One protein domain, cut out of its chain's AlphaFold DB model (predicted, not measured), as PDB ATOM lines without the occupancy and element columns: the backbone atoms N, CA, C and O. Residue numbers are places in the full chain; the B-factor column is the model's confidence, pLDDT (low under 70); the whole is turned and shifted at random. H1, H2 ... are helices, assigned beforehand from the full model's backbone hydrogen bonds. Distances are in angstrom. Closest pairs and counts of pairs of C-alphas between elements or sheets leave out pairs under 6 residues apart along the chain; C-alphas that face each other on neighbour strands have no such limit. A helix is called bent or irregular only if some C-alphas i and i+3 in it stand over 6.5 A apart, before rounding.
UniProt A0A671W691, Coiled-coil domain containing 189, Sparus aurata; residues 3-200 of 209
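What this domain is: This is residues 3 to 200 of the 209 residues of the protein "Coiled-coil domain containing 189" of Sparus aurata (UniProt A0A671W691). A small body of helices, with H2, H3, H4 and H5 in a loosely packed up-and-down bundle, has the short H1 beside H2 and H6 at the end of H5; the very long H7 passes along one side of this body without touching any of its helices. Between H6 and H7 a long bare loop swings far out and back, and its residues 116 to 161 stick out, as do both ends of H7, residues 162 to 167 and 184 to 198. The printed part has 198 residues with seven named helices, in the order H1 to H7, and no named strand; the class is all helix. The whole is loose, with a radius of gyration of the C-alphas of 24.0 A, and spans 86 by 59 by 34 A.

Where its parts are: H1 is residues 3 to 7 and begins at C-alpha 3, at (-55.407, -4.557, 1.051). H2 is residues 15 to 32, 26.1 A from first to last C-alpha, and H3 is residues 37 to 52, 22.3 A long. H4 is residues 60 to 73, 20.0 A long, and H5 is residues 88 to 101, 19.9 A long. H6 is residues 103 to 113, 14.1 A long; it is irregular, with C-alphas 104 and 107 standing 8.2 A apart. H7 is residues 162 to 198, the longest helix at 53.3 A; it begins at C-alpha 162, at (-40.448, -22.781, 40.897), and ends at C-alpha 198, at (-26.319, -28.571, -10.165).

How they stand to each other: H2, H3, H4 and H5 form a bundle that is up and down, each helix running against the one before it. H2 and H3 are a helical hairpin and touch at a shallow tilt of 32 degrees, with residues 23 to 30 of H2 and 40 to 44 of H3 alone; the closest C-alphas are those of Cys 30 and Thr 40, 6.0 A apart. H3 and H4 are a second helical hairpin and touch at a shallow tilt of 24 degrees; the closest C-alphas are those of Cys 50 and Cys 67, 6.0 A apart. H4 and H5 are close but not clearly touching, at 26 degrees and opposite ways; the C-alphas of Leu 71 and Val 91 come closest, at 7.1 A. H4 and H6 only just touch, with 3 pairs of C-alphas within 8 A; the closest are those of Ile 60 and Val 103, 7.2 A apart. Their lines are only just about perpendicular, at 71 degrees. H5 and H6 meet only through their link. H1 and H2 are close but not clearly touching, with the C-alphas of Cys 4 and Leu 20 closest at 7.2 A. H7 touches no helix and is apart from H1, H2, H3, H4, H5 and H6. In H1, H2, H3, H4, H5 and H7 every O i to N i+4 pair is within hydrogen-bond range; in H6 it is 5 of 7.

The domain as a whole: The two C-alphas farthest apart are those of Asn 130 and Gly 163, at 86.8 A. Without the stretches that stand free, the body has 129 residues and spans 49 by 32 by 26 A. The printed part has no cut. The links from H4 to H5, 14 residues, and from H6 to H7, 48 residues, are long. The mean pLDDT of the printed part is 71.1, and 69 residues are under 70, among them residues 3 to 10, 52 to 59, 76 to 83 and 126 to 164.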
ATOM      1  N   LEU A   3     -56.622  -4.139   0.341       64.81
ATOM      2  CA  LEU A   3     -55.407  -4.557   1.051       64.81
ATOM      3  C   LEU A   3     -54.392  -3.413   1.258       64.81
ATOM      4  O   LEU A   3     -53.793  -3.329   2.323       64.81
ATOM      5  N   CYS A   4     -54.224  -2.494   0.299       61.47
ATOM      6  CA  CYS A   4     -53.303  -1.356   0.461       61.47
ATOM      7  C   CYS A   4     -53.731  -0.427   1.606       61.47
ATOM      8  O   CYS A   4     -52.887   0.010   2.382       61.47
ATOM      9  N   SER A   5     -55.039  -0.179   1.726       63.81
ATOM     10  CA  SER A   5     -55.607   0.647   2.796       63.81
ATOM     11  C   SER A   5     -55.506  -0.046   4.158       63.81
ATOM     12  O   SER A   5     -55.117   0.586   5.133       63.81
ATOM     13  N   VAL A   6     -55.763  -1.357   4.215       65.69
ATOM     14  CA  VAL A   6     -55.676  -2.146   5.457       65.69
ATOM     15  C   VAL A   6     -54.242  -2.236   5.989       65.69
ATOM     16  O   VAL A   6     -54.034  -2.199   7.199       65.69
ATOM     17  N   PHE A   7     -53.242  -2.342   5.111       64.88
ATOM     18  CA  PHE A   7     -51.849  -2.519   5.532       64.88
ATOM     19  C   PHE A   7     -51.041  -1.220   5.661       64.88
ATOM     20  O   PHE A   7     -49.879  -1.300   6.081       64.88
ATOM     21  N   GLY A   8     -51.634  -0.061   5.338       63.50
ATOM     22  CA  GLY A   8     -50.980   1.251   5.406       63.50
ATOM     23  C   GLY A   8     -49.769   1.358   4.477       63.50
ATOM     24  O   GLY A   8     -48.721   1.857   4.876       63.50
ATOM     25  N   VAL A   9     -49.870   0.791   3.272       64.75
ATOM     26  CA  VAL A   9     -48.748   0.686   2.326       64.75
ATOM     27  C   VAL A   9     -48.813   1.835   1.319       64.75
ATOM     28  O   VAL A   9     -49.259   1.643   0.187       64.75
ATOM     29  N   ASP A  10     -48.319   3.011   1.704       65.88
ATOM     30  CA  ASP A  10     -48.049   4.121   0.776       65.88
ATOM     31  C   ASP A  10     -46.636   3.989   0.195       65.88
ATOM     32  O   ASP A  10     -45.725   4.758   0.497       65.88
ATOM     33  N   LEU A  11     -46.427   2.949  -0.621       70.12
ATOM     34  CA  LEU A  11     -45.175   2.771  -1.361       70.12
ATOM     35  C   LEU A  11     -45.329   3.203  -2.832       70.12
ATOM     36  O   LEU A  11     -46.373   2.940  -3.447       70.12
ATOM     37  N   PRO A  12     -44.280   3.810  -3.425       74.75
ATOM     38  CA  PRO A  12     -44.243   4.088  -4.854       74.75
ATOM     39  C   PRO A  12     -44.200   2.780  -5.657       74.75
ATOM     40  O   PRO A  12     -43.717   1.741  -5.190       74.75
ATOM     41  N   GLU A  13     -44.710   2.816  -6.885       75.38
ATOM     42  CA  GLU A  13     -44.516   1.713  -7.830       75.38
ATOM     43  C   GLU A  13     -43.029   1.592  -8.199       75.38
ATOM     44  O   GLU A  13     -42.336   2.610  -8.253       75.38
ATOM     45  N   PRO A  14     -42.495   0.372  -8.403       77.94
ATOM     46  CA  PRO A  14     -43.177  -0.931  -8.488       77.94
ATOM     47  C   PRO A  14     -43.351  -1.666  -7.143       77.94
ATOM     48  O   PRO A  14     -43.982  -2.722  -7.096       77.94
ATOM     49  N   LYS A  15     -42.823  -1.123  -6.035       80.56
ATOM     50  CA  LYS A  15     -42.759  -1.812  -4.728       80.56
ATOM     51  C   LYS A  15     -44.139  -2.225  -4.213       80.56
ATOM     52  O   LYS A  15     -44.313  -3.325  -3.694       80.56
ATOM     53  N   ARG A  16     -45.134  -1.353  -4.405       81.94
ATOM     54  CA  ARG A  16     -46.531  -1.607  -4.024       81.94
ATOM     55  C   ARG A  16     -47.130  -2.822  -4.734       81.94
ATOM     56  O   ARG A  16     -47.811  -3.606  -4.081       81.94
ATOM     57  N   GLY A  17     -46.897  -2.968  -6.039       84.00
ATOM     58  CA  GLY A  17     -47.470  -4.057  -6.835       84.00
ATOM     59  C   GLY A  17     -46.960  -5.415  -6.370       84.00
ATOM     60  O   GLY A  17     -47.752  -6.291  -6.039       84.00
ATOM     61  N   VAL A  18     -45.640  -5.528  -6.223       86.12
ATOM     62  CA  VAL A  18     -44.976  -6.762  -5.780       86.12
ATOM     63  C   VAL A  18     -45.383  -7.144  -4.357       86.12
ATOM     64  O   VAL A  18     -45.641  -8.311  -4.073       86.12
ATOM     65  N   LEU A  19     -45.507  -6.162  -3.459       83.56
ATOM     66  CA  LEU A  19     -45.978  -6.423  -2.101       83.56
ATOM     67  C   LEU A  19     -47.439  -6.896  -2.078       83.56
ATOM     68  O   LEU A  19     -47.785  -7.819  -1.341       83.56
ATOM     69  N   LEU A  20     -48.304  -6.263  -2.874       85.25
ATOM     70  CA  LEU A  20     -49.715  -6.626  -2.959       85.25
ATOM     71  C   LEU A  20     -49.894  -8.033  -3.534       85.25
ATOM     72  O   LEU A  20     -50.690  -8.802  -3.001       85.25
ATOM     73  N   GLU A  21     -49.146  -8.374  -4.581       88.38
ATOM     74  CA  GLU A  21     -49.136  -9.706  -5.185       88.38
ATOM     75  C   GLU A  21     -48.721 -10.775  -4.170       88.38
ATOM     76  O   GLU A  21     -49.433 -11.764  -3.986       88.38
ATOM     77  N   LEU A  22     -47.651 -10.522  -3.409       86.69
ATOM     78  CA  LEU A  22     -47.206 -11.424  -2.351       86.69
ATOM     79  C   LEU A  22     -48.273 -11.614  -1.258       86.69
ATOM     80  O   LEU A  22     -48.515 -12.740  -0.821       86.69
ATOM     81  N   TYR A  23     -48.962 -10.547  -0.844       87.75
ATOM     82  CA  TYR A  23     -50.059 -10.662   0.122       87.75
ATOM     83  C   TYR A  23     -51.266 -11.417  -0.432       87.75
ATOM     84  O   TYR A  23     -51.855 -12.226   0.284       87.75
ATOM     85  N   VAL A  24     -51.639 -11.186  -1.691       90.12
ATOM     86  CA  VAL A  24     -52.723 -11.932  -2.343       90.12
ATOM     87  C   VAL A  24     -52.376 -13.417  -2.383       90.12
ATOM     88  O   VAL A  24     -53.193 -14.245  -1.983       90.12
ATOM     89  N   GLN A  25     -51.149 -13.757  -2.773       90.56
ATOM     90  CA  GLN A  25     -50.690 -15.140  -2.808       90.56
ATOM     91  C   GLN A  25     -50.660 -15.775  -1.410       90.56
ATOM     92  O   GLN A  25     -51.004 -16.949  -1.266       90.56
ATOM     93  N   ALA A  26     -50.323 -15.011  -0.368       90.12
ATOM     94  CA  ALA A  26     -50.361 -15.487   1.014       90.12
ATOM     95  C   ALA A  26     -51.791 -15.784   1.489       90.12
ATOM     96  O   ALA A  26     -52.032 -16.803   2.138       90.12
ATOM     97  N   VAL A  27     -52.756 -14.930   1.137       90.69
ATOM     98  CA  VAL A  27     -54.177 -15.157   1.447       90.69
ATOM     99  C   VAL A  27     -54.715 -16.377   0.700       90.69
ATOM    100  O   VAL A  27     -55.446 -17.174   1.289       90.69
ATOM    101  N   LEU A  28     -54.342 -16.556  -0.571       91.94
ATOM    102  CA  LEU A  28     -54.721 -17.739  -1.347       91.94
ATOM    103  C   LEU A  28     -54.182 -19.022  -0.705       91.94
ATOM    104  O   LEU A  28     -54.954 -19.950  -0.479       91.94
ATOM    105  N   PHE A  29     -52.911 -19.028  -0.296       91.56
ATOM    106  CA  PHE A  29     -52.316 -20.147   0.435       91.56
ATOM    107  C   PHE A  29     -53.063 -20.457   1.746       91.56
ATOM    108  O   PHE A  29     -53.373 -21.616   2.027       91.56
ATOM    109  N   CYS A  30     -53.414 -19.431   2.530       91.00
ATOM    110  CA  CYS A  30     -54.207 -19.609   3.754       91.00
ATOM    111  C   CYS A  30     -55.568 -20.250   3.466       91.00
ATOM    112  O   CYS A  30     -56.030 -21.104   4.223       91.00
ATOM    113  N   ARG A  31     -56.211 -19.848   2.363       91.00
ATOM    114  CA  ARG A  31     -57.512 -20.376   1.947       91.00
ATOM    115  C   ARG A  31     -57.416 -21.837   1.509       91.00
ATOM    116  O   ARG A  31     -58.260 -22.627   1.912       91.00
ATOM    117  N   GLU A  32     -56.394 -22.201   0.738       91.88
ATOM    118  CA  GLU A  32     -56.144 -23.592   0.324       91.88
ATOM    119  C   GLU A  32     -55.902 -24.515   1.524       91.88
ATOM    120  O   GLU A  32     -56.354 -25.660   1.540       91.88
ATOM    121  N   ARG A  33     -55.228 -24.006   2.558       87.19
ATOM    122  CA  ARG A  33     -54.951 -24.738   3.799       87.19
ATOM    123  C   ARG A  33     -56.062 -24.641   4.855       87.19
ATOM    124  O   ARG A  33     -55.905 -25.213   5.926       87.19
ATOM    125  N   ASN A  34     -57.181 -23.972   4.559       89.44
ATOM    126  CA  ASN A  34     -58.308 -23.749   5.478       89.44
ATOM    127  C   ASN A  34     -57.912 -23.099   6.821       89.44
ATOM    128  O   ASN A  34     -58.437 -23.453   7.878       89.44
ATOM    129  N   PHE A  35     -57.003 -22.123   6.788       88.38
ATOM    130  CA  PHE A  35     -56.599 -21.395   7.989       88.38
ATOM    131  C   PHE A  35     -57.725 -20.520   8.547       88.38
ATOM    132  O   PHE A  35     -58.500 -19.892   7.821       88.38
ATOM    133  N   LYS A  36     -57.772 -20.426   9.877       89.19
ATOM    134  CA  LYS A  36     -58.647 -19.510  10.612       89.19
ATOM    135  C   LYS A  36     -58.271 -18.053  10.326       89.19
ATOM    136  O   LYS A  36     -57.185 -17.737   9.828       89.19
ATOM    137  N   LYS A  37     -59.166 -17.129  10.678       86.81
ATOM    138  CA  LYS A  37     -58.946 -15.688  10.470       86.81
ATOM    139  C   LYS A  37     -57.733 -15.190  11.261       86.81
ATOM    140  O   LYS A  37     -56.927 -14.425  10.739       86.81
ATOM    141  N   GLU A  38     -57.569 -15.684  12.482       86.06
ATOM    142  CA  GLU A  38     -56.459 -15.362  13.377       86.06
ATOM    143  C   GLU A  38     -55.130 -15.871  12.804       86.06
ATOM    144  O   GLU A  38     -54.157 -15.123  12.750       86.06
ATOM    145  N   GLN A  39     -55.115 -17.110  12.302       86.44
ATOM    146  CA  GLN A  39     -53.962 -17.723  11.629       86.44
ATOM    147  C   GLN A  39     -53.547 -16.938  10.384       86.44
ATOM    148  O   GLN A  39     -52.372 -16.634  10.199       86.44
ATOM    149  N   THR A  40     -54.521 -16.547   9.564       89.06
ATOM    150  CA  THR A  40     -54.284 -15.753   8.355       89.06
ATOM    151  C   THR A  40     -53.692 -14.384   8.699       89.06
ATOM    152  O   THR A  40     -52.702 -13.964   8.103       89.06
ATOM    153  N   SER A  41     -54.251 -13.701   9.706       87.62
ATOM    154  CA  SER A  41     -53.733 -12.414  10.185       87.62
ATOM    155  C   SER A  41     -52.308 -12.537  10.728       87.62
ATOM    156  O   SER A  41     -51.463 -11.689  10.437       87.62
ATOM    157  N   ALA A  42     -52.027 -13.585  11.503       87.88
ATOM    158  CA  ALA A  42     -50.693 -13.837  12.032       87.88
ATOM    159  C   ALA A  42     -49.691 -14.117  10.905       87.88
ATOM    160  O   ALA A  42     -48.623 -13.511  10.889       87.88
ATOM    161  N   LEU A  43     -50.052 -14.949   9.921       88.56
ATOM    162  CA  LEU A  43     -49.183 -15.238   8.780       88.56
ATOM    163  C   LEU A  43     -48.866 -13.977   7.971       88.56
ATOM    164  O   LEU A  43     -47.706 -13.726   7.652       88.56
ATOM    165  N   LEU A  44     -49.876 -13.155   7.674       87.69
ATOM    166  CA  LEU A  44     -49.693 -11.885   6.965       87.69
ATOM    167  C   LEU A  44     -48.765 -10.936   7.734       87.69
ATOM    168  O   LEU A  44     -47.933 -10.264   7.123       87.69
ATOM    169  N   SER A  45     -48.867 -10.916   9.065       86.00
ATOM    170  CA  SER A  45     -47.968 -10.147   9.929       86.00
ATOM    171  C   SER A  45     -46.532 -10.681   9.885       86.00
ATOM    172  O   SER A  45     -45.599  -9.902   9.705       86.00
ATOM    173  N   ILE A  46     -46.340 -12.004   9.953       85.25
ATOM    174  CA  ILE A  46     -45.015 -12.638   9.834       85.25
ATOM    175  C   ILE A  46     -44.384 -12.309   8.478       85.25
ATOM    176  O   ILE A  46     -43.229 -11.900   8.428       85.25
ATOM    177  N   ILE A  47     -45.142 -12.420   7.383       84.12
ATOM    178  CA  ILE A  47     -44.668 -12.084   6.032       84.12
ATOM    179  C   ILE A  47     -44.301 -10.600   5.941       84.12
ATOM    180  O   ILE A  47     -43.239 -10.262   5.421       84.12
ATOM    181  N   LYS A  48     -45.132  -9.709   6.503       82.75
ATOM    182  CA  LYS A  48     -44.824  -8.275   6.599       82.75
ATOM    183  C   LYS A  48     -43.494  -8.056   7.322       82.75
ATOM    184  O   LYS A  48     -42.624  -7.374   6.798       82.75
ATOM    185  N   LEU A  49     -43.307  -8.657   8.491       79.88
ATOM    186  CA  LEU A  49     -42.059  -8.532   9.242       79.88
ATOM    187  C   LEU A  49     -40.866  -9.113   8.471       79.88
ATOM    188  O   LEU A  49     -39.806  -8.497   8.470       79.88
ATOM    189  N   CYS A  50     -41.035 -10.227   7.755       77.44
ATOM    190  CA  CYS A  50     -39.973 -10.833   6.948       77.44
ATOM    191  C   CYS A  50     -39.454  -9.876   5.864       77.44
ATOM    192  O   CYS A  50     -38.253  -9.769   5.679       77.44
ATOM    193  N   ILE A  51     -40.348  -9.142   5.193       73.81
ATOM    194  CA  ILE A  51     -39.987  -8.231   4.092       73.81
ATOM    195  C   ILE A  51     -39.499  -6.874   4.611       73.81
ATOM    196  O   ILE A  51     -38.594  -6.279   4.036       73.81
ATOM    197  N   PHE A  52     -40.120  -6.344   5.670       68.81
ATOM    198  CA  PHE A  52     -39.834  -4.991   6.168       68.81
ATOM    199  C   PHE A  52     -38.747  -4.944   7.250       68.81
ATOM    200  O   PHE A  52     -38.196  -3.873   7.488       68.81
ATOM    201  N   SER A  53     -38.407  -6.070   7.894       62.31
ATOM    202  CA  SER A  53     -37.220  -6.150   8.770       62.31
ATOM    203  C   SER A  53     -35.901  -6.127   7.989       62.31
ATOM    204  O   SER A  53     -34.828  -6.036   8.591       62.31
ATOM    205  N   GLU A  54     -35.982  -6.152   6.654       56.66
ATOM    206  CA  GLU A  54     -34.866  -6.014   5.728       56.66
ATOM    207  C   GLU A  54     -34.267  -4.606   5.801       56.66
ATOM    208  O   GLU A  54     -34.556  -3.705   5.012       56.66
ATOM    209  N   THR A  55     -33.401  -4.406   6.790       53.66
ATOM    210  CA  THR A  55     -32.396  -3.345   6.736       53.66
ATOM    211  C   THR A  55     -31.527  -3.566   5.491       53.66
ATOM    212  O   THR A  55     -31.242  -4.710   5.161       53.66
ATOM    213  N   PRO A  56     -31.036  -2.522   4.795       50.12
ATOM    214  CA  PRO A  56     -30.290  -2.668   3.529       50.12
ATOM    215  C   PRO A  56     -29.096  -3.652   3.567       50.12
ATOM    216  O   PRO A  56     -28.603  -4.098   2.527       50.12
ATOM    217  N   LEU A  57     -28.622  -3.987   4.771       48.25
ATOM    218  CA  LEU A  57     -27.387  -4.708   5.059       48.25
ATOM    219  C   LEU A  57     -27.577  -6.133   5.597       48.25
ATOM    220  O   LEU A  57     -26.582  -6.798   5.871       48.25
ATOM    221  N   ASN A  58     -28.799  -6.624   5.776       57.88
ATOM    222  CA  ASN A  58     -29.008  -7.947   6.360       57.88
ATOM    223  C   ASN A  58     -28.786  -9.101   5.355       57.88
ATOM    224  O   ASN A  58     -28.851  -8.957   4.123       57.88
ATOM    225  N   ASN A  59     -28.488 -10.266   5.932       68.25
ATOM    226  CA  ASN A  59     -28.269 -11.526   5.228       68.25
ATOM    227  C   ASN A  59     -29.556 -12.364   5.220       68.25
ATOM    228  O   ASN A  59     -30.267 -12.408   6.223       68.25
ATOM    229  N   ILE A  60     -29.792 -13.101   4.127       73.19
ATOM    230  CA  ILE A  60     -30.946 -14.009   3.936       73.19
ATOM    231  C   ILE A  60     -31.156 -14.912   5.151       73.19
ATOM    232  O   ILE A  60     -32.273 -15.118   5.618       73.19
ATOM    233  N   GLU A  61     -30.053 -15.438   5.673       75.00
ATOM    234  CA  GLU A  61     -30.023 -16.355   6.807       75.00
ATOM    235  C   GLU A  61     -30.551 -15.711   8.091       75.00
ATOM    236  O   GLU A  61     -31.238 -16.371   8.867       75.00
ATOM    237  N   GLN A  62     -30.285 -14.421   8.306       75.12
ATOM    238  CA  GLN A  62     -30.749 -13.697   9.489       75.12
ATOM    239  C   GLN A  62     -32.250 -13.424   9.412       75.12
ATOM    240  O   GLN A  62     -32.959 -13.681  10.385       75.12
ATOM    241  N   SER A  63     -32.753 -12.989   8.255       73.56
ATOM    242  CA  SER A  63     -34.190 -12.784   8.041       73.56
ATOM    243  C   SER A  63     -34.964 -14.088   8.160       73.56
ATOM    244  O   SER A  63     -35.995 -14.155   8.825       73.56
ATOM    245  N   PHE A  64     -34.437 -15.163   7.571       78.25
ATOM    246  CA  PHE A  64     -35.066 -16.473   7.651       78.25
ATOM    247  C   PHE A  64     -35.044 -17.030   9.078       78.25
ATOM    248  O   PHE A  64     -36.055 -17.556   9.545       78.25
ATOM    249  N   LYS A  65     -33.934 -16.856   9.809       82.50
ATOM    250  CA  LYS A  65     -33.846 -17.212  11.229       82.50
ATOM    251  C   LYS A  65     -34.871 -16.441  12.061       82.50
ATOM    252  O   LYS A  65     -35.579 -17.055  12.853       82.50
ATOM    253  N   TYR A  66     -35.008 -15.136  11.835       81.06
ATOM    254  CA  TYR A  66     -35.994 -14.310  12.527       81.06
ATOM    255  C   TYR A  66     -37.434 -14.748  12.217       81.06
ATOM    256  O   TYR A  66     -38.246 -14.909  13.127       81.06
ATOM    257  N   CYS A  67     -37.745 -15.048  10.952       81.00
ATOM    258  CA  CYS A  67     -39.059 -15.562  10.560       81.00
ATOM    259  C   CYS A  67     -39.349 -16.946  11.163       81.00
ATOM    260  O   CYS A  67     -40.481 -17.206  11.573       81.00
ATOM    261  N   LYS A  68     -38.335 -17.810  11.304       82.81
ATOM    262  CA  LYS A  68     -38.448 -19.087  12.027       82.81
ATOM    263  C   LYS A  68     -38.743 -18.870  13.512       82.81
ATOM    264  O   LYS A  68     -39.631 -19.529  14.044       82.81
ATOM    265  N   GLU A  69     -38.031 -17.959  14.173       83.94
ATOM    266  CA  GLU A  69     -38.244 -17.636  15.591       83.94
ATOM    267  C   GLU A  69     -39.655 -17.083  15.838       83.94
ATOM    268  O   GLU A  69     -40.361 -17.579  16.716       83.94
ATOM    269  N   LEU A  70     -40.111 -16.144  15.002       81.62
ATOM    270  CA  LEU A  70     -41.482 -15.622  15.017       81.62
ATOM    271  C   LEU A  70     -42.520 -16.735  14.851       81.62
ATOM    272  O   LEU A  70     -43.475 -16.815  15.622       81.62
ATOM    273  N   LEU A  71     -42.335 -17.618  13.867       84.31
ATOM    274  CA  LEU A  71     -43.257 -18.724  13.630       84.31
ATOM    275  C   LEU A  71     -43.300 -19.676  14.835       84.31
ATOM    276  O   LEU A  71     -44.381 -20.102  15.246       84.31
ATOM    277  N   LEU A  72     -42.155 -19.939  15.469       80.38
ATOM    278  CA  LEU A  72     -42.068 -20.750  16.684       80.38
ATOM    279  C   LEU A  72     -42.852 -20.115  17.849       80.38
ATOM    280  O   LEU A  72     -43.596 -20.808  18.550       80.38
ATOM    281  N   CYS A  73     -42.767 -18.789  18.001       75.38
ATOM    282  CA  CYS A  73     -43.559 -18.009  18.959       75.38
ATOM    283  C   CYS A  73     -45.073 -18.029  18.679       75.38
ATOM    284  O   CYS A  73     -45.857 -17.704  19.563       75.38
ATOM    285  N   HIS A  74     -45.520 -18.422  17.490       74.19
ATOM    286  CA  HIS A  74     -46.946 -18.592  17.181       74.19
ATOM    287  C   HIS A  74     -47.394 -20.063  17.164       74.19
ATOM    288  O   HIS A  74     -48.550 -20.358  16.863       74.19
ATOM    289  N   SER A  75     -46.494 -20.987  17.501       72.38
ATOM    290  CA  SER A  75     -46.744 -22.434  17.436       72.38
ATOM    291  C   SER A  75     -46.653 -23.097  18.808       72.38
ATOM    292  O   SER A  75     -47.443 -23.974  19.150       72.38
ATOM    293  N   VAL A  76     -45.723 -22.645  19.652       65.69
ATOM    294  CA  VAL A  76     -45.531 -23.195  21.000       65.69
ATOM    295  C   VAL A  76     -46.438 -22.470  21.994       65.69
ATOM    296  O   VAL A  76     -46.555 -21.251  21.957       65.69
ATOM    297  N   ARG A  77     -47.069 -23.177  22.938       57.72
ATOM    298  CA  ARG A  77     -47.916 -22.556  23.976       57.72
ATOM    299  C   ARG A  77     -47.084 -22.110  25.186       57.72
ATOM    300  O   ARG A  77     -46.802 -22.923  26.060       57.72
ATOM    301  N   ARG A  78     -46.751 -20.822  25.299       63.31
ATOM    302  CA  ARG A  78     -46.132 -20.216  26.495       63.31
ATOM    303  C   ARG A  78     -46.791 -18.878  26.811       63.31
ATOM    304  O   ARG A  78     -46.288 -17.840  26.391       63.31
ATOM    305  N   PRO A  79     -47.870 -18.851  27.603       50.78
ATOM    306  CA  PRO A  79     -48.330 -17.598  28.201       50.78
ATOM    307  C   PRO A  79     -47.184 -17.007  29.050       50.78
ATOM    308  O   PRO A  79     -46.613 -17.771  29.835       50.78
ATOM    309  N   PRO A  80     -46.798 -15.716  28.934       58.56
ATOM    310  CA  PRO A  80     -47.410 -14.585  28.206       58.56
ATOM    311  C   PRO A  80     -46.859 -14.276  26.787       58.56
ATOM    312  O   PRO A  80     -47.212 -13.249  26.220       58.56
ATOM    313  N   PHE A  81     -45.994 -15.116  26.211       55.00
ATOM    314  CA  PHE A  81     -45.219 -14.815  24.994       55.00
ATOM    315  C   PHE A  81     -45.705 -15.507  23.712       55.00
ATOM    316  O   PHE A  81     -45.401 -15.029  22.624       55.00
ATOM    317  N   SER A  82     -46.426 -16.629  23.806       56.94
ATOM    318  CA  SER A  82     -46.799 -17.422  22.634       56.94
ATOM    319  C   SER A  82     -48.149 -18.134  22.768       56.94
ATOM    320  O   SER A  82     -48.476 -18.743  23.794       56.94
ATOM    321  N   ILE A  83     -48.939 -18.046  21.698       63.66
ATOM    322  CA  ILE A  83     -50.272 -18.641  21.546       63.66
ATOM    323  C   ILE A  83     -50.111 -19.797  20.554       63.66
ATOM    324  O   ILE A  83     -49.511 -19.595  19.506       63.66
ATOM    325  N   ASN A  84     -50.617 -20.992  20.879       74.94
ATOM    326  CA  ASN A  84     -50.631 -22.143  19.964       74.94
ATOM    327  C   ASN A  84     -51.646 -21.873  18.847       74.94
ATOM    328  O   ASN A  84     -52.827 -22.206  18.968       74.94
ATOM    329  N   LEU A  85     -51.189 -21.148  17.829       81.00
ATOM    330  CA  LEU A  85     -51.987 -20.713  16.696       81.00
ATOM    331  C   LEU A  85     -51.832 -21.675  15.518       81.00
ATOM    332  O   LEU A  85     -52.789 -21.876  14.776       81.00
ATOM    333  N   PHE A  86     -50.646 -22.265  15.359       83.75
ATOM    334  CA  PHE A  86     -50.323 -23.213  14.297       83.75
ATOM    335  C   PHE A  86     -49.884 -24.563  14.873       83.75
ATOM    336  O   PHE A  86     -49.066 -24.633  15.789       83.75
ATOM    337  N   SER A  87     -50.399 -25.643  14.294       84.00
ATOM    338  CA  SER A  87     -49.928 -27.007  14.528       84.00
ATOM    339  C   SER A  87     -48.581 -27.263  13.846       84.00
ATOM    340  O   SER A  87     -48.207 -26.588  12.888       84.00
ATOM    341  N   SER A  88     -47.852 -28.287  14.295       81.50
ATOM    342  CA  SER A  88     -46.534 -28.639  13.737       81.50
ATOM    343  C   SER A  88     -46.555 -28.895  12.220       81.50
ATOM    344  O   SER A  88     -45.584 -28.593  11.518       81.50
ATOM    345  N   GLU A  89     -47.653 -29.446  11.698       85.06
ATOM    346  CA  GLU A  89     -47.818 -29.695  10.265       85.06
ATOM    347  C   GLU A  89     -48.023 -28.384   9.490       85.06
ATOM    348  O   GLU A  89     -47.352 -28.139   8.482       85.06
ATOM    349  N   GLU A  90     -48.881 -27.496  10.002       86.19
ATOM    350  CA  GLU A  90     -49.134 -26.178   9.412       86.19
ATOM    351  C   GLU A  90     -47.867 -25.319   9.401       86.19
ATOM    352  O   GLU A  90     -47.565 -24.694   8.388       86.19
ATOM    353  N   VAL A  91     -47.080 -25.346  10.481       87.38
ATOM    354  CA  VAL A  91     -45.788 -24.649  10.591       87.38
ATOM    355  C   VAL A  91     -44.827 -25.086   9.498       87.38
ATOM    356  O   VAL A  91     -44.219 -24.248   8.833       87.38
ATOM    357  N   THR A  92     -44.716 -26.393   9.272       86.44
ATOM    358  CA  THR A  92     -43.852 -26.943   8.222       86.44
ATOM    359  C   THR A  92     -44.331 -26.500   6.839       86.44
ATOM    360  O   THR A  92     -43.528 -26.114   5.987       86.44
ATOM    361  N   GLY A  93     -45.650 -26.497   6.621       87.81
ATOM    362  CA  GLY A  93     -46.262 -25.999   5.392       87.81
ATOM    363  C   GLY A  93     -46.001 -24.510   5.156       87.81
ATOM    364  O   GLY A  93     -45.627 -24.126   4.050       87.81
ATOM    365  N   ILE A  94     -46.153 -23.688   6.194       89.19
ATOM    366  CA  ILE A  94     -45.900 -22.244   6.167       89.19
ATOM    367  C   ILE A  94     -44.424 -21.962   5.888       89.19
ATOM    368  O   ILE A  94     -44.108 -21.126   5.044       89.19
ATOM    369  N   LEU A  95     -43.515 -22.674   6.550       88.00
ATOM    370  CA  LEU A  95     -42.081 -22.492   6.355       88.00
ATOM    371  C   LEU A  95     -41.675 -22.814   4.911       88.00
ATOM    372  O   LEU A  95     -40.949 -22.041   4.286       88.00
ATOM    373  N   ASN A  96     -42.194 -23.912   4.355       88.88
ATOM    374  CA  ASN A  96     -41.952 -24.275   2.961       88.88
ATOM    375  C   ASN A  96     -42.558 -23.244   1.991       88.88
ATOM    376  O   ASN A  96     -41.951 -22.905   0.975       88.88
ATOM    377  N   TYR A  97     -43.734 -22.701   2.312       90.06
ATOM    378  CA  TYR A  97     -44.347 -21.628   1.534       90.06
ATOM    379  C   TYR A  97     -43.487 -20.356   1.530       90.06
ATOM    380  O   TYR A  97     -43.214 -19.810   0.461       90.06
ATOM    381  N   ILE A  98     -43.000 -19.908   2.692       85.81
ATOM    382  CA  ILE A  98     -42.128 -18.724   2.810       85.81
ATOM    383  C   ILE A  98     -40.808 -18.957   2.067       85.81
ATOM    384  O   ILE A  98     -40.325 -18.073   1.360       85.81
ATOM    385  N   PHE A  99     -40.239 -20.158   2.162       84.94
ATOM    386  CA  PHE A  99     -39.004 -20.486   1.458       84.94
ATOM    387  C   PHE A  99     -39.165 -20.395  -0.069       84.94
ATOM    388  O   PHE A  99     -38.350 -19.773  -0.754       84.94
ATOM    389  N   ASN A 100     -40.242 -20.966  -0.613       86.50
ATOM    390  CA  ASN A 100     -40.470 -20.972  -2.058       86.50
ATOM    391  C   ASN A 100     -40.941 -19.620  -2.608       86.50
ATOM    392  O   ASN A 100     -40.572 -19.276  -3.726       86.50
ATOM    393  N   SER A 101     -41.731 -18.860  -1.847       84.69
ATOM    394  CA  SER A 101     -42.271 -17.570  -2.300       84.69
ATOM    395  C   SER A 101     -41.283 -16.415  -2.115       84.69
ATOM    396  O   SER A 101     -41.100 -15.611  -3.027       84.69
ATOM    397  N   TYR A 102     -40.619 -16.348  -0.959       81.81
ATOM    398  CA  TYR A 102     -39.749 -15.237  -0.584       81.81
ATOM    399  C   TYR A 102     -38.266 -15.580  -0.747       81.81
ATOM    400  O   TYR A 102     -37.569 -14.937  -1.529       81.81
ATOM    401  N   VAL A 103     -37.778 -16.622  -0.061       79.69
ATOM    402  CA  VAL A 103     -36.330 -16.906   0.041       79.69
ATOM    403  C   VAL A 103     -35.715 -17.236  -1.320       79.69
ATOM    404  O   VAL A 103     -34.673 -16.683  -1.677       79.69
ATOM    405  N   ARG A 104     -36.387 -18.064  -2.131       83.50
ATOM    406  CA  ARG A 104     -35.962 -18.396  -3.504       83.50
ATOM    407  C   ARG A 104     -35.757 -17.149  -4.373       83.50
ATOM    408  O   ARG A 104     -34.861 -17.121  -5.213       83.50
ATOM    409  N   HIS A 105     -36.570 -16.120  -4.159       83.25
ATOM    410  CA  HIS A 105     -36.563 -14.880  -4.931       83.25
ATOM    411  C   HIS A 105     -35.974 -13.702  -4.146       83.25
ATOM    412  O   HIS A 105     -36.158 -12.549  -4.534       83.25
ATOM    413  N   TYR A 106     -35.216 -13.965  -3.079       80.25
ATOM    414  CA  TYR A 106     -34.714 -12.935  -2.170       80.25
ATOM    415  C   TYR A 106     -33.969 -11.800  -2.880       80.25
ATOM    416  O   TYR A 106     -34.158 -10.636  -2.551       80.25
ATOM    417  N   LYS A 107     -33.146 -12.111  -3.892       81.94
ATOM    418  CA  LYS A 107     -32.390 -11.090  -4.639       81.94
ATOM    419  C   LYS A 107     -33.307 -10.068  -5.320       81.94
ATOM    420  O   LYS A 107     -32.972  -8.888  -5.358       81.94
ATOM    421  N   LEU A 108     -34.457 -10.518  -5.827       83.06
ATOM    422  CA  LEU A 108     -35.455  -9.662  -6.465       83.06
ATOM    423  C   LEU A 108     -36.128  -8.760  -5.428       83.06
ATOM    424  O   LEU A 108     -36.176  -7.546  -5.613       83.06
ATOM    425  N   TYR A 109     -36.581  -9.342  -4.315       81.31
ATOM    426  CA  TYR A 109     -37.163  -8.581  -3.210       81.31
ATOM    427  C   TYR A 109     -36.159  -7.552  -2.674       81.31
ATOM    428  O   TYR A 109     -36.466  -6.364  -2.619       81.31
ATOM    429  N   LYS A 110     -34.913  -7.953  -2.411       80.56
ATOM    430  CA  LYS A 110     -33.853  -7.038  -1.985       80.56
ATOM    431  C   LYS A 110     -33.657  -5.893  -2.976       80.56
ATOM    432  O   LYS A 110     -33.632  -4.741  -2.559       80.56
ATOM    433  N   TYR A 111     -33.581  -6.177  -4.274       80.81
ATOM    434  CA  TYR A 111     -33.426  -5.143  -5.300       80.81
ATOM    435  C   TYR A 111     -34.575  -4.123  -5.300       80.81
ATOM    436  O   TYR A 111     -34.338  -2.919  -5.356       80.81
ATOM    437  N   ILE A 112     -35.817  -4.596  -5.198       79.81
ATOM    438  CA  ILE A 112     -37.008  -3.741  -5.245       79.81
ATOM    439  C   ILE A 112     -37.146  -2.914  -3.964       79.81
ATOM    440  O   ILE A 112     -37.496  -1.734  -4.016       79.81
ATOM    441  N   PHE A 113     -36.892  -3.516  -2.802       77.31
ATOM    442  CA  PHE A 113     -37.139  -2.868  -1.517       77.31
ATOM    443  C   PHE A 113     -35.970  -1.997  -1.043       77.31
ATOM    444  O   PHE A 113     -36.234  -0.995  -0.377       77.31
ATOM    445  N   THR A 114     -34.732  -2.253  -1.487       76.50
ATOM    446  CA  THR A 114     -33.568  -1.406  -1.164       76.50
ATOM    447  C   THR A 114     -33.793   0.034  -1.652       76.50
ATOM    448  O   THR A 114     -34.094   0.254  -2.830       76.50
ATOM    449  N   PRO A 115     -33.690   1.048  -0.774       69.81
ATOM    450  CA  PRO A 115     -33.696   2.443  -1.193       69.81
ATOM    451  C   PRO A 115     -32.515   2.706  -2.132       69.81
ATOM    452  O   PRO A 115     -31.364   2.487  -1.760       69.81
ATOM    453  N   GLN A 116     -32.786   3.162  -3.355       66.50
ATOM    454  CA  GLN A 116     -31.723   3.590  -4.259       66.50
ATOM    455  C   GLN A 116     -31.225   4.958  -3.794       66.50
ATOM    456  O   GLN A 116     -31.946   5.949  -3.900       66.50
ATOM    457  N   VAL A 117     -30.001   5.012  -3.272       69.44
ATOM    458  CA  VAL A 117     -29.322   6.281  -3.005       69.44
ATOM    459  C   VAL A 117     -28.747   6.761  -4.332       69.44
ATOM    460  O   VAL A 117     -27.805   6.169  -4.855       69.44
ATOM    461  N   LYS A 118     -29.352   7.799  -4.915       70.19
ATOM    462  CA  LYS A 118     -28.782   8.484  -6.076       70.19
ATOM    463  C   LYS A 118     -27.765   9.493  -5.561       70.19
ATOM    464  O   LYS A 118     -28.112  10.375  -4.783       70.19
ATOM    465  N   LEU A 119     -26.514   9.322  -5.966       77.25
ATOM    466  CA  LEU A 119     -25.477  10.314  -5.744       77.25
ATOM    467  C   LEU A 119     -25.648  11.387  -6.824       77.25
ATOM    468  O   LEU A 119     -25.359  11.123  -7.989       77.25
ATOM    469  N   ASP A 120     -26.165  12.552  -6.447       77.25
ATOM    470  CA  ASP A 120     -26.170  13.715  -7.330       77.25
ATOM    471  C   ASP A 120     -24.838  14.453  -7.161       77.25
ATOM    472  O   ASP A 120     -24.537  14.989  -6.092       77.25
ATOM    473  N   LEU A 121     -23.981  14.371  -8.177       79.56
ATOM    474  CA  LEU A 121     -22.652  14.971  -8.159       79.56
ATOM    475  C   LEU A 121     -22.687  16.300  -8.905       79.56
ATOM    476  O   LEU A 121     -22.485  16.351 -10.117       79.56
ATOM    477  N   SER A 122     -22.856  17.392  -8.167       78.56
ATOM    478  CA  SER A 122     -22.600  18.732  -8.683       78.56
ATOM    479  C   SER A 122     -21.095  19.019  -8.635       78.56
ATOM    480  O   SER A 122     -20.551  19.428  -7.606       78.56
ATOM    481  N   LEU A 123     -20.392  18.780  -9.742       79.25
ATOM    482  CA  LEU A 123     -18.984  19.151  -9.875       79.25
ATOM    483  C   LEU A 123     -18.887  20.627 -10.263       79.25
ATOM    484  O   LEU A 123     -19.095  20.991 -11.416       79.25
ATOM    485  N   THR A 124     -18.541  21.480  -9.299       73.06
ATOM    486  CA  THR A 124     -18.147  22.859  -9.610       73.06
ATOM    487  C   THR A 124     -16.662  22.853  -9.951       73.06
ATOM    488  O   THR A 124     -15.812  22.710  -9.074       73.06
ATOM    489  N   TYR A 125     -16.344  22.951 -11.240       73.06
ATOM    490  CA  TYR A 125     -14.967  23.096 -11.698       73.06
ATOM    491  C   TYR A 125     -14.491  24.515 -11.370       73.06
ATOM    492  O   TYR A 125     -14.848  25.472 -12.050       73.06
ATOM    493  N   SER A 126     -13.680  24.670 -10.321       61.94
ATOM    494  CA  SER A 126     -12.982  25.924 -10.015       61.94
ATOM    495  C   SER A 126     -11.795  26.114 -10.968       61.94
ATOM    496  O   SER A 126     -10.636  26.113 -10.554       61.94
ATOM    497  N   GLY A 127     -12.064  26.186 -12.269       62.62
ATOM    498  CA  GLY A 127     -11.054  26.457 -13.280       62.62
ATOM    499  C   GLY A 127     -11.046  27.923 -13.645       62.62
ATOM    500  O   GLY A 127     -11.837  28.318 -14.487       62.62
ATOM    501  N   THR A 128     -10.096  28.672 -13.075       49.09
ATOM    502  CA  THR A 128      -9.670  30.024 -13.493       49.09
ATOM    503  C   THR A 128     -10.753  31.125 -13.495       49.09
ATOM    504  O   THR A 128     -11.915  30.890 -13.804       49.09
ATOM    505  N   PRO A 129     -10.410  32.367 -13.113       44.06
ATOM    506  CA  PRO A 129     -11.399  33.429 -12.982       44.06
ATOM    507  C   PRO A 129     -11.910  33.835 -14.372       44.06
ATOM    508  O   PRO A 129     -11.119  34.290 -15.195       44.06
ATOM    509  N   ASN A 130     -13.211  33.670 -14.645       36.53
ATOM    510  CA  ASN A 130     -14.133  34.794 -14.880       36.53
ATOM    511  C   ASN A 130     -15.508  34.378 -15.442       36.53
ATOM    512  O   ASN A 130     -15.605  33.711 -16.466       36.53
ATOM    513  N   GLN A 131     -16.522  34.939 -14.771       38.47
ATOM    514  CA  GLN A 131     -17.847  35.386 -15.226       38.47
ATOM    515  C   GLN A 131     -18.959  34.391 -15.623       38.47
ATOM    516  O   GLN A 131     -18.985  33.831 -16.711       38.47
ATOM    517  N   GLU A 132     -19.967  34.420 -14.739       35.44
ATOM    518  CA  GLU A 132     -21.394  34.706 -14.990       35.44
ATOM    519  C   GLU A 132     -22.428  33.569 -14.933       35.44
ATOM    520  O   GLU A 132     -22.216  32.433 -15.337       35.44
ATOM    521  N   GLU A 133     -23.536  33.948 -14.295       35.72
ATOM    522  CA  GLU A 133     -24.549  33.184 -13.568       35.72
ATOM    523  C   GLU A 133     -25.573  32.450 -14.448       35.72
ATOM    524  O   GLU A 133     -25.885  32.891 -15.551       35.72
ATOM    525  N   ALA A 134     -26.222  31.425 -13.880       31.03
ATOM    526  CA  ALA A 134     -27.672  31.249 -14.015       31.03
ATOM    527  C   ALA A 134     -28.236  30.341 -12.904       31.03
ATOM    528  O   ALA A 134     -27.940  29.151 -12.814       31.03
ATOM    529  N   THR A 135     -29.073  30.953 -12.073       33.94
ATOM    530  CA  THR A 135     -29.912  30.409 -11.000       33.94
ATOM    531  C   THR A 135     -31.084  29.597 -11.555       33.94
ATOM    532  O   THR A 135     -31.774  30.111 -12.429       33.94
ATOM    533  N   ILE A 136     -31.397  28.420 -10.989       34.09
ATOM    534  CA  ILE A 136     -32.779  27.904 -10.887       34.09
ATOM    535  C   ILE A 136     -32.926  27.155  -9.552       34.09
ATOM    536  O   ILE A 136     -32.229  26.176  -9.292       34.09
ATOM    537  N   GLU A 137     -33.828  27.655  -8.711       35.47
ATOM    538  CA  GLU A 137     -34.292  27.051  -7.461       35.47
ATOM    539  C   GLU A 137     -35.296  25.922  -7.751       35.47
ATOM    540  O   GLU A 137     -36.198  26.111  -8.566       35.47
ATOM    541  N   ASP A 138     -35.222  24.796  -7.031       26.91
ATOM    542  CA  ASP A 138     -36.445  24.083  -6.651       26.91
ATOM    543  C   ASP A 138     -36.304  23.405  -5.283       26.91
ATOM    544  O   ASP A 138     -35.278  22.833  -4.909       26.91
ATOM    545  N   SER A 139     -37.373  23.550  -4.516       37.12
ATOM    546  CA  SER A 139     -37.512  23.238  -3.105       37.12
ATOM    547  C   SER A 139     -37.993  21.806  -2.924       37.12
ATOM    548  O   SER A 139     -38.982  21.416  -3.532       37.12
ATOM    549  N   SER A 140     -37.399  21.041  -2.005       29.25
ATOM    550  CA  SER A 140     -38.107  19.937  -1.336       29.25
ATOM    551  C   SER A 140     -37.388  19.501  -0.065       29.25
ATOM    552  O   SER A 140     -36.401  18.770  -0.082       29.25
ATOM    553  N   ALA A 141     -37.929  19.952   1.064       38.97
ATOM    554  CA  ALA A 141     -37.637  19.411   2.378       38.97
ATOM    555  C   ALA A 141     -38.151  17.965   2.480       38.97
ATOM    556  O   ALA A 141     -39.310  17.703   2.156       38.97
ATOM    557  N   LEU A 142     -37.340  17.042   3.012       27.23
ATOM    558  CA  LEU A 142     -37.846  15.757   3.499       27.23
ATOM    559  C   LEU A 142     -37.293  15.416   4.889       27.23
ATOM    560  O   LEU A 142     -36.230  14.833   5.074       27.23
ATOM    561  N   VAL A 143     -38.095  15.861   5.850       30.27
ATOM    562  CA  VAL A 143     -38.448  15.283   7.150       30.27
ATOM    563  C   VAL A 143     -37.919  13.865   7.414       30.27
ATOM    564  O   VAL A 143     -38.244  12.902   6.720       30.27
ATOM    565  N   THR A 144     -37.183  13.727   8.515       33.38
ATOM    566  CA  THR A 144     -36.853  12.450   9.153       33.38
ATOM    567  C   THR A 144     -38.100  11.841   9.814       33.38
ATOM    568  O   THR A 144     -38.751  12.515  10.615       33.38
ATOM    569  N   PRO A 145     -38.455  10.561   9.580       28.84
ATOM    570  CA  PRO A 145     -39.506   9.923  10.357       28.84
ATOM    571  C   PRO A 145     -38.928   9.434  11.686       28.84
ATOM    572  O   PRO A 145     -38.253   8.411  11.782       28.84
ATOM    573  N   LYS A 146     -39.238  10.193  12.732       46.41
ATOM    574  CA  LYS A 146     -39.274   9.731  14.115       46.41
ATOM    575  C   LYS A 146     -40.560   8.917  14.293       46.41
ATOM    576  O   LYS A 146     -41.642   9.489  14.276       46.41
ATOM    577  N   TRP A 147     -40.453   7.600  14.468       27.72
ATOM    578  CA  TRP A 147     -41.551   6.781  15.001       27.72
ATOM    579  C   TRP A 147     -40.961   5.635  15.824       27.72
ATOM    580  O   TRP A 147     -40.381   4.693  15.298       27.72
ATOM    581  N   CYS A 148     -40.790   5.885  17.118       30.33
ATOM    582  CA  CYS A 148     -41.685   5.458  18.198       30.33
ATOM    583  C   CYS A 148     -41.365   4.045  18.680       30.33
ATOM    584  O   CYS A 148     -41.749   3.029  18.110       30.33
ATOM    585  N   SER A 149     -40.661   4.064  19.808       38.22
ATOM    586  CA  SER A 149     -40.561   2.998  20.784       38.22
ATOM    587  C   SER A 149     -41.946   2.439  21.109       38.22
ATOM    588  O   SER A 149     -42.826   3.166  21.563       38.22
ATOM    589  N   CYS A 150     -42.120   1.138  20.916       28.92
ATOM    590  CA  CYS A 150     -43.103   0.367  21.661       28.92
ATOM    591  C   CYS A 150     -42.427  -0.929  22.103       28.92
ATOM    592  O   CYS A 150     -42.700  -2.009  21.586       28.92
ATOM    593  N   PHE A 151     -41.485  -0.799  23.041       30.44
ATOM    594  CA  PHE A 151     -41.028  -1.946  23.810       30.44
ATOM    595  C   PHE A 151     -42.006  -2.205  24.957       30.44
ATOM    596  O   PHE A 151     -42.319  -1.331  25.760       30.44
ATOM    597  N   ILE A 152     -42.506  -3.436  24.930       32.62
ATOM    598  CA  ILE A 152     -43.397  -4.133  25.852       32.62
ATOM    599  C   ILE A 152     -43.236  -3.671  27.312       32.62
ATOM    600  O   ILE A 152     -42.167  -3.805  27.906       32.62
ATOM    601  N   VAL A 153     -44.341  -3.213  27.907       29.12
ATOM    602  CA  VAL A 153     -44.497  -3.057  29.359       29.12
ATOM    603  C   VAL A 153     -44.413  -4.441  30.002       29.12
ATOM    604  O   VAL A 153     -45.293  -5.282  29.816       29.12
ATOM    605  N   THR A 154     -43.359  -4.690  30.776       29.00
ATOM    606  CA  THR A 154     -43.253  -5.861  31.648       29.00
ATOM    607  C   THR A 154     -44.019  -5.603  32.943       29.00
ATOM    608  O   THR A 154     -43.507  -5.027  33.898       29.00
ATOM    609  N   ALA A 155     -45.268  -6.065  32.997       27.92
ATOM    610  CA  ALA A 155     -45.953  -6.264  34.267       27.92
ATOM    611  C   ALA A 155     -45.341  -7.493  34.962       27.92
ATOM    612  O   ALA A 155     -45.544  -8.634  34.543       27.92
ATOM    613  N   SER A 156     -44.548  -7.251  36.005       32.16
ATOM    614  CA  SER A 156     -44.039  -8.293  36.894       32.16
ATOM    615  C   SER A 156     -45.160  -8.745  37.831       32.16
ATOM    616  O   SER A 156     -45.629  -7.968  38.659       32.16
ATOM    617  N   LEU A 157     -45.596  -9.999  37.698       33.06
ATOM    618  CA  LEU A 157     -46.430 -10.681  38.687       33.06
ATOM    619  C   LEU A 157     -45.567 -11.705  39.423       33.06
ATOM    620  O   LEU A 157     -45.211 -12.764  38.905       33.06
ATOM    621  N   THR A 158     -45.221 -11.343  40.653       44.47
ATOM    622  CA  THR A 158     -44.574 -12.181  41.657       44.47
ATOM    623  C   THR A 158     -45.546 -13.254  42.150       44.47
ATOM    624  O   THR A 158     -46.631 -12.934  42.629       44.47
ATOM    625  N   GLY A 159     -45.153 -14.525  42.081       36.69
ATOM    626  CA  GLY A 159     -45.902 -15.621  42.696       36.69
ATOM    627  C   GLY A 159     -45.183 -16.962  42.564       36.69
ATOM    628  O   GLY A 159     -44.916 -17.429  41.460       36.69
ATOM    629  N   SER A 160     -44.855 -17.565  43.706       53.06
ATOM    630  CA  SER A 160     -44.069 -18.794  43.875       53.06
ATOM    631  C   SER A 160     -44.580 -19.976  43.021       53.06
ATOM    632  O   SER A 160     -45.651 -20.518  43.286       53.06
ATOM    633  N   LYS A 161     -43.829 -20.369  41.974       54.38
ATOM    634  CA  LYS A 161     -44.104 -21.525  41.078       54.38
ATOM    635  C   LYS A 161     -42.816 -22.181  40.543       54.38
ATOM    636  O   LYS A 161     -42.742 -22.546  39.370       54.38
ATOM    637  N   SER A 162     -41.767 -22.302  41.358       62.31
ATOM    638  CA  SER A 162     -40.448 -22.781  40.897       62.31
ATOM    639  C   SER A 162     -40.490 -24.180  40.259       62.31
ATOM    640  O   SER A 162     -39.893 -24.378  39.204       62.31
ATOM    641  N   GLY A 163     -41.260 -25.118  40.825       66.25
ATOM    642  CA  GLY A 163     -41.376 -26.488  40.303       66.25
ATOM    643  C   GLY A 163     -42.104 -26.589  38.956       66.25
ATOM    644  O   GLY A 163     -41.610 -27.223  38.028       66.25
ATOM    645  N   LEU A 164     -43.245 -25.906  38.805       68.56
ATOM    646  CA  LEU A 164     -43.996 -25.900  37.542       68.56
ATOM    647  C   LEU A 164     -43.234 -25.155  36.437       68.56
ATOM    648  O   LEU A 164     -43.267 -25.562  35.279       68.56
ATOM    649  N   LYS A 165     -42.507 -24.091  36.799       75.31
ATOM    650  CA  LYS A 165     -41.632 -23.366  35.875       75.31
ATOM    651  C   LYS A 165     -40.518 -24.272  35.339       75.31
ATOM    652  O   LYS A 165     -40.304 -24.289  34.133       75.31
ATOM    653  N   ALA A 166     -39.873 -25.062  36.198       78.12
ATOM    654  CA  ALA A 166     -38.813 -25.985  35.789       78.12
ATOM    655  C   ALA A 166     -39.318 -27.095  34.846       78.12
ATOM    656  O   ALA A 166     -38.657 -27.400  33.856       78.12
ATOM    657  N   LEU A 167     -40.508 -27.649  35.105       80.00
ATOM    658  CA  LEU A 167     -41.124 -28.654  34.230       80.00
ATOM    659  C   LEU A 167     -41.498 -28.074  32.860       80.00
ATOM    660  O   LEU A 167     -41.189 -28.679  31.839       80.00
ATOM    661  N   ILE A 168     -42.085 -26.871  32.825       79.75
ATOM    662  CA  ILE A 168     -42.393 -26.175  31.566       79.75
ATOM    663  C   ILE A 168     -41.106 -25.842  30.801       79.75
ATOM    664  O   ILE A 168     -41.072 -25.929  29.579       79.75
ATOM    665  N   GLU A 169     -40.037 -25.445  31.488       78.06
ATOM    666  CA  GLU A 169     -38.755 -25.159  30.842       78.06
ATOM    667  C   GLU A 169     -38.070 -26.412  30.286       78.06
ATOM    668  O   GLU A 169     -37.488 -26.330  29.206       78.06
ATOM    669  N   ASN A 170     -38.145 -27.550  30.981       80.25
ATOM    670  CA  ASN A 170     -37.599 -28.821  30.497       80.25
ATOM    671  C   ASN A 170     -38.353 -29.330  29.266       80.25
ATOM    672  O   ASN A 170     -37.714 -29.589  28.251       80.25
ATOM    673  N   GLU A 171     -39.684 -29.370  29.320       82.38
ATOM    674  CA  GLU A 171     -40.516 -29.787  28.185       82.38
ATOM    675  C   GLU A 171     -40.276 -28.883  26.965       82.38
ATOM    676  O   GLU A 171     -40.095 -29.347  25.843       82.38
ATOM    677  N   VAL A 172     -40.189 -27.565  27.177       81.06
ATOM    678  CA  VAL A 172     -39.912 -26.620  26.085       81.06
ATOM    679  C   VAL A 172     -38.507 -26.802  25.515       81.06
ATOM    680  O   VAL A 172     -38.331 -26.661  24.306       81.06
ATOM    681  N   ARG A 173     -37.503 -27.120  26.342       85.75
ATOM    682  CA  ARG A 173     -36.154 -27.445  25.854       85.75
ATOM    683  C   ARG A 173     -36.158 -28.708  24.998       85.75
ATOM    684  O   ARG A 173     -35.511 -28.721  23.954       85.75
ATOM    685  N   GLU A 174     -36.892 -29.732  25.415       87.69
ATOM    686  CA  GLU A 174     -36.998 -30.997  24.689       87.69
ATOM    687  C   GLU A 174     -37.688 -30.807  23.333       87.69
ATOM    688  O   GLU A 174     -37.131 -31.174  22.295       87.69
ATOM    689  N   GLN A 175     -38.823 -30.103  23.308       85.19
ATOM    690  CA  GLN A 175     -39.526 -29.773  22.065       85.19
ATOM    691  C   GLN A 175     -38.680 -28.887  21.138       85.19
ATOM    692  O   GLN A 175     -38.667 -29.095  19.925       85.19
ATOM    693  N   MET A 176     -37.925 -27.930  21.689       84.69
ATOM    694  CA  MET A 176     -37.019 -27.082  20.908       84.69
ATOM    695  C   MET A 176     -35.886 -27.892  20.268       84.69
ATOM    696  O   MET A 176     -35.560 -27.655  19.106       84.69
ATOM    697  N   MET A 177     -35.305 -28.860  20.986       88.00
ATOM    698  CA  MET A 177     -34.285 -29.747  20.417       88.00
ATOM    699  C   MET A 177     -34.850 -30.615  19.294       88.00
ATOM    700  O   MET A 177     -34.228 -30.705  18.236       88.00
ATOM    701  N   LEU A 178     -36.037 -31.200  19.484       89.00
ATOM    702  CA  LEU A 178     -36.682 -32.033  18.468       89.00
ATOM    703  C   LEU A 178     -36.985 -31.238  17.193       89.00
ATOM    704  O   LEU A 178     -36.608 -31.653  16.096       89.00
ATOM    705  N   VAL A 179     -37.605 -30.065  17.334       85.56
ATOM    706  CA  VAL A 179     -37.957 -29.211  16.193       85.56
ATOM    707  C   VAL A 179     -36.707 -28.631  15.525       85.56
ATOM    708  O   VAL A 179     -36.658 -28.544  14.299       85.56
ATOM    709  N   SER A 180     -35.671 -28.263  16.291       88.88
ATOM    710  CA  SER A 180     -34.403 -27.806  15.709       88.88
ATOM    711  C   SER A 180     -33.743 -28.909  14.891       88.88
ATOM    712  O   SER A 180     -33.421 -28.673  13.732       88.88
ATOM    713  N   GLY A 181     -33.630 -30.121  15.444       89.81
ATOM    714  CA  GLY A 181     -33.021 -31.257  14.753       89.81
ATOM    715  C   GLY A 181     -33.764 -31.645  13.473       89.81
ATOM    716  O   GLY A 181     -33.136 -31.885  12.443       89.81
ATOM    717  N   GLN A 182     -35.101 -31.630  13.491       89.19
ATOM    718  CA  GLN A 182     -35.907 -31.843  12.282       89.19
ATOM    719  C   GLN A 182     -35.632 -30.784  11.210       89.19
ATOM    720  O   GLN A 182     -35.591 -31.094  10.018       89.19
ATOM    721  N   LEU A 183     -35.441 -29.531  11.622       84.06
ATOM    722  CA  LEU A 183     -35.214 -28.437  10.691       84.06
ATOM    723  C   LEU A 183     -33.800 -28.456  10.109       84.06
ATOM    724  O   LEU A 183     -33.639 -28.212   8.916       84.06
ATOM    725  N   ASP A 184     -32.805 -28.815  10.915       91.12
ATOM    726  CA  ASP A 184     -31.418 -28.978  10.473       91.12
ATOM    727  C   ASP A 184     -31.297 -30.151   9.484       91.12
ATOM    728  O   ASP A 184     -30.654 -30.029   8.439       91.12
ATOM    729  N   GLN A 185     -32.006 -31.255   9.747       92.50
ATOM    730  CA  GLN A 185     -32.102 -32.389   8.827       92.50
ATOM    731  C   GLN A 185     -32.722 -31.982   7.483       92.50
ATOM    732  O   GLN A 185     -32.188 -32.307   6.423       92.50
ATOM    733  N   ARG A 186     -33.814 -31.207   7.510       87.44
ATOM    734  CA  ARG A 186     -34.436 -30.681   6.285       87.44
ATOM    735  C   ARG A 186     -33.529 -29.709   5.540       87.44
ATOM    736  O   ARG A 186     -33.508 -29.728   4.314       87.44
ATOM    737  N   MET A 187     -32.771 -28.880   6.253       85.31
ATOM    738  CA  MET A 187     -31.823 -27.950   5.639       85.31
ATOM    739  C   MET A 187     -30.704 -28.700   4.908       85.31
ATOM    740  O   MET A 187     -30.339 -28.322   3.795       85.31
ATOM    741  N   LYS A 188     -30.232 -29.809   5.485       92.06
ATOM    742  CA  LYS A 188     -29.263 -30.706   4.851       92.06
ATOM    743  C   LYS A 188     -29.824 -31.373   3.593       92.06
ATOM    744  O   LYS A 188     -29.191 -31.315   2.546       92.06
ATOM    745  N   GLU A 189     -31.037 -31.922   3.660       90.12
ATOM    746  CA  GLU A 189     -31.700 -32.545   2.503       90.12
ATOM    747  C   GLU A 189     -31.913 -31.560   1.346       90.12
ATOM    748  O   GLU A 189     -31.702 -31.906   0.183       90.12
ATOM    749  N   ILE A 190     -32.289 -30.317   1.655       83.00
ATOM    750  CA  ILE A 190     -32.485 -29.265   0.649       83.00
ATOM    751  C   ILE A 190     -31.150 -28.860   0.011       83.00
ATOM    752  O   ILE A 190     -31.088 -28.690  -1.208       83.00
ATOM    753  N   ALA A 191     -30.080 -28.732   0.803       83.31
ATOM    754  CA  ALA A 191     -28.743 -28.452   0.281       83.31
ATOM    755  C   ALA A 191     -28.257 -29.582  -0.646       83.31
ATOM    756  O   ALA A 191     -27.793 -29.316  -1.755       83.31
ATOM    757  N   ASP A 192     -28.455 -30.839  -0.244       84.94
ATOM    758  CA  ASP A 192     -28.095 -32.012  -1.044       84.94
ATOM    759  C   ASP A 192     -28.911 -32.090  -2.344       84.94
ATOM    760  O   ASP A 192     -28.369 -32.400  -3.407       84.94
ATOM    761  N   GLN A 193     -30.205 -31.763  -2.302       85.38
ATOM    762  CA  GLN A 193     -31.057 -31.714  -3.490       85.38
ATOM    763  C   GLN A 193     -30.628 -30.603  -4.461       85.38
ATOM    764  O   GLN A 193     -30.637 -30.812  -5.676       85.38
ATOM    765  N   HIS A 194     -30.228 -29.439  -3.941       76.69
ATOM    766  CA  HIS A 194     -29.718 -28.337  -4.754       76.69
ATOM    767  C   HIS A 194     -28.388 -28.697  -5.429       76.69
ATOM    768  O   HIS A 194     -28.234 -28.482  -6.631       76.69
ATOM    769  N   ASN A 195     -27.472 -29.328  -4.690       76.69
ATOM    770  CA  ASN A 195     -26.195 -29.797  -5.227       76.69
ATOM    771  C   ASN A 195     -26.394 -30.875  -6.308       76.69
ATOM    772  O   ASN A 195     -25.794 -30.792  -7.375       76.69
ATOM    773  N   ARG A 196     -27.317 -31.826  -6.112       79.00
ATOM    774  CA  ARG A 196     -27.659 -32.838  -7.134       79.00
ATOM    775  C   ARG A 196     -28.268 -32.239  -8.404       79.00
ATOM    776  O   ARG A 196     -28.028 -32.751  -9.494       79.00
ATOM    777  N   ALA A 197     -29.055 -31.170  -8.284       74.06
ATOM    778  CA  ALA A 197     -29.607 -30.465  -9.441       74.06
ATOM    779  C   ALA A 197     -28.523 -29.706 -10.232       74.06
ATOM    780  O   ALA A 197     -28.613 -29.620 -11.455       74.06
ATOM    781  N   LEU A 198     -27.490 -29.203  -9.546       63.78
ATOM    782  CA  LEU A 198     -26.319 -28.571 -10.165       63.78
ATOM    783  C   LEU A 198     -25.409 -29.582 -10.878       63.78
ATOM    784  O   LEU A 198     -24.852 -29.250 -11.920       63.78
ATOM    785  N   GLU A 199     -25.289 -30.809 -10.361       63.25
ATOM    786  CA  GLU A 199     -24.464 -31.865 -10.973       63.25
ATOM    787  C   GLU A 199     -25.159 -32.650 -12.098       63.25
ATOM    788  O   GLU A 199     -24.522 -33.478 -12.748       63.25
ATOM    789  N   SER A 200     -26.444 -32.400 -12.382       51.47
ATOM    790  CA  SER A 200     -27.111 -33.033 -13.526       51.47
ATOM    791  C   SER A 200     -26.557 -32.482 -14.856       51.47
ATOM    792  O   SER A 200     -26.677 -31.281 -15.119       51.47
TER     793      SER A 200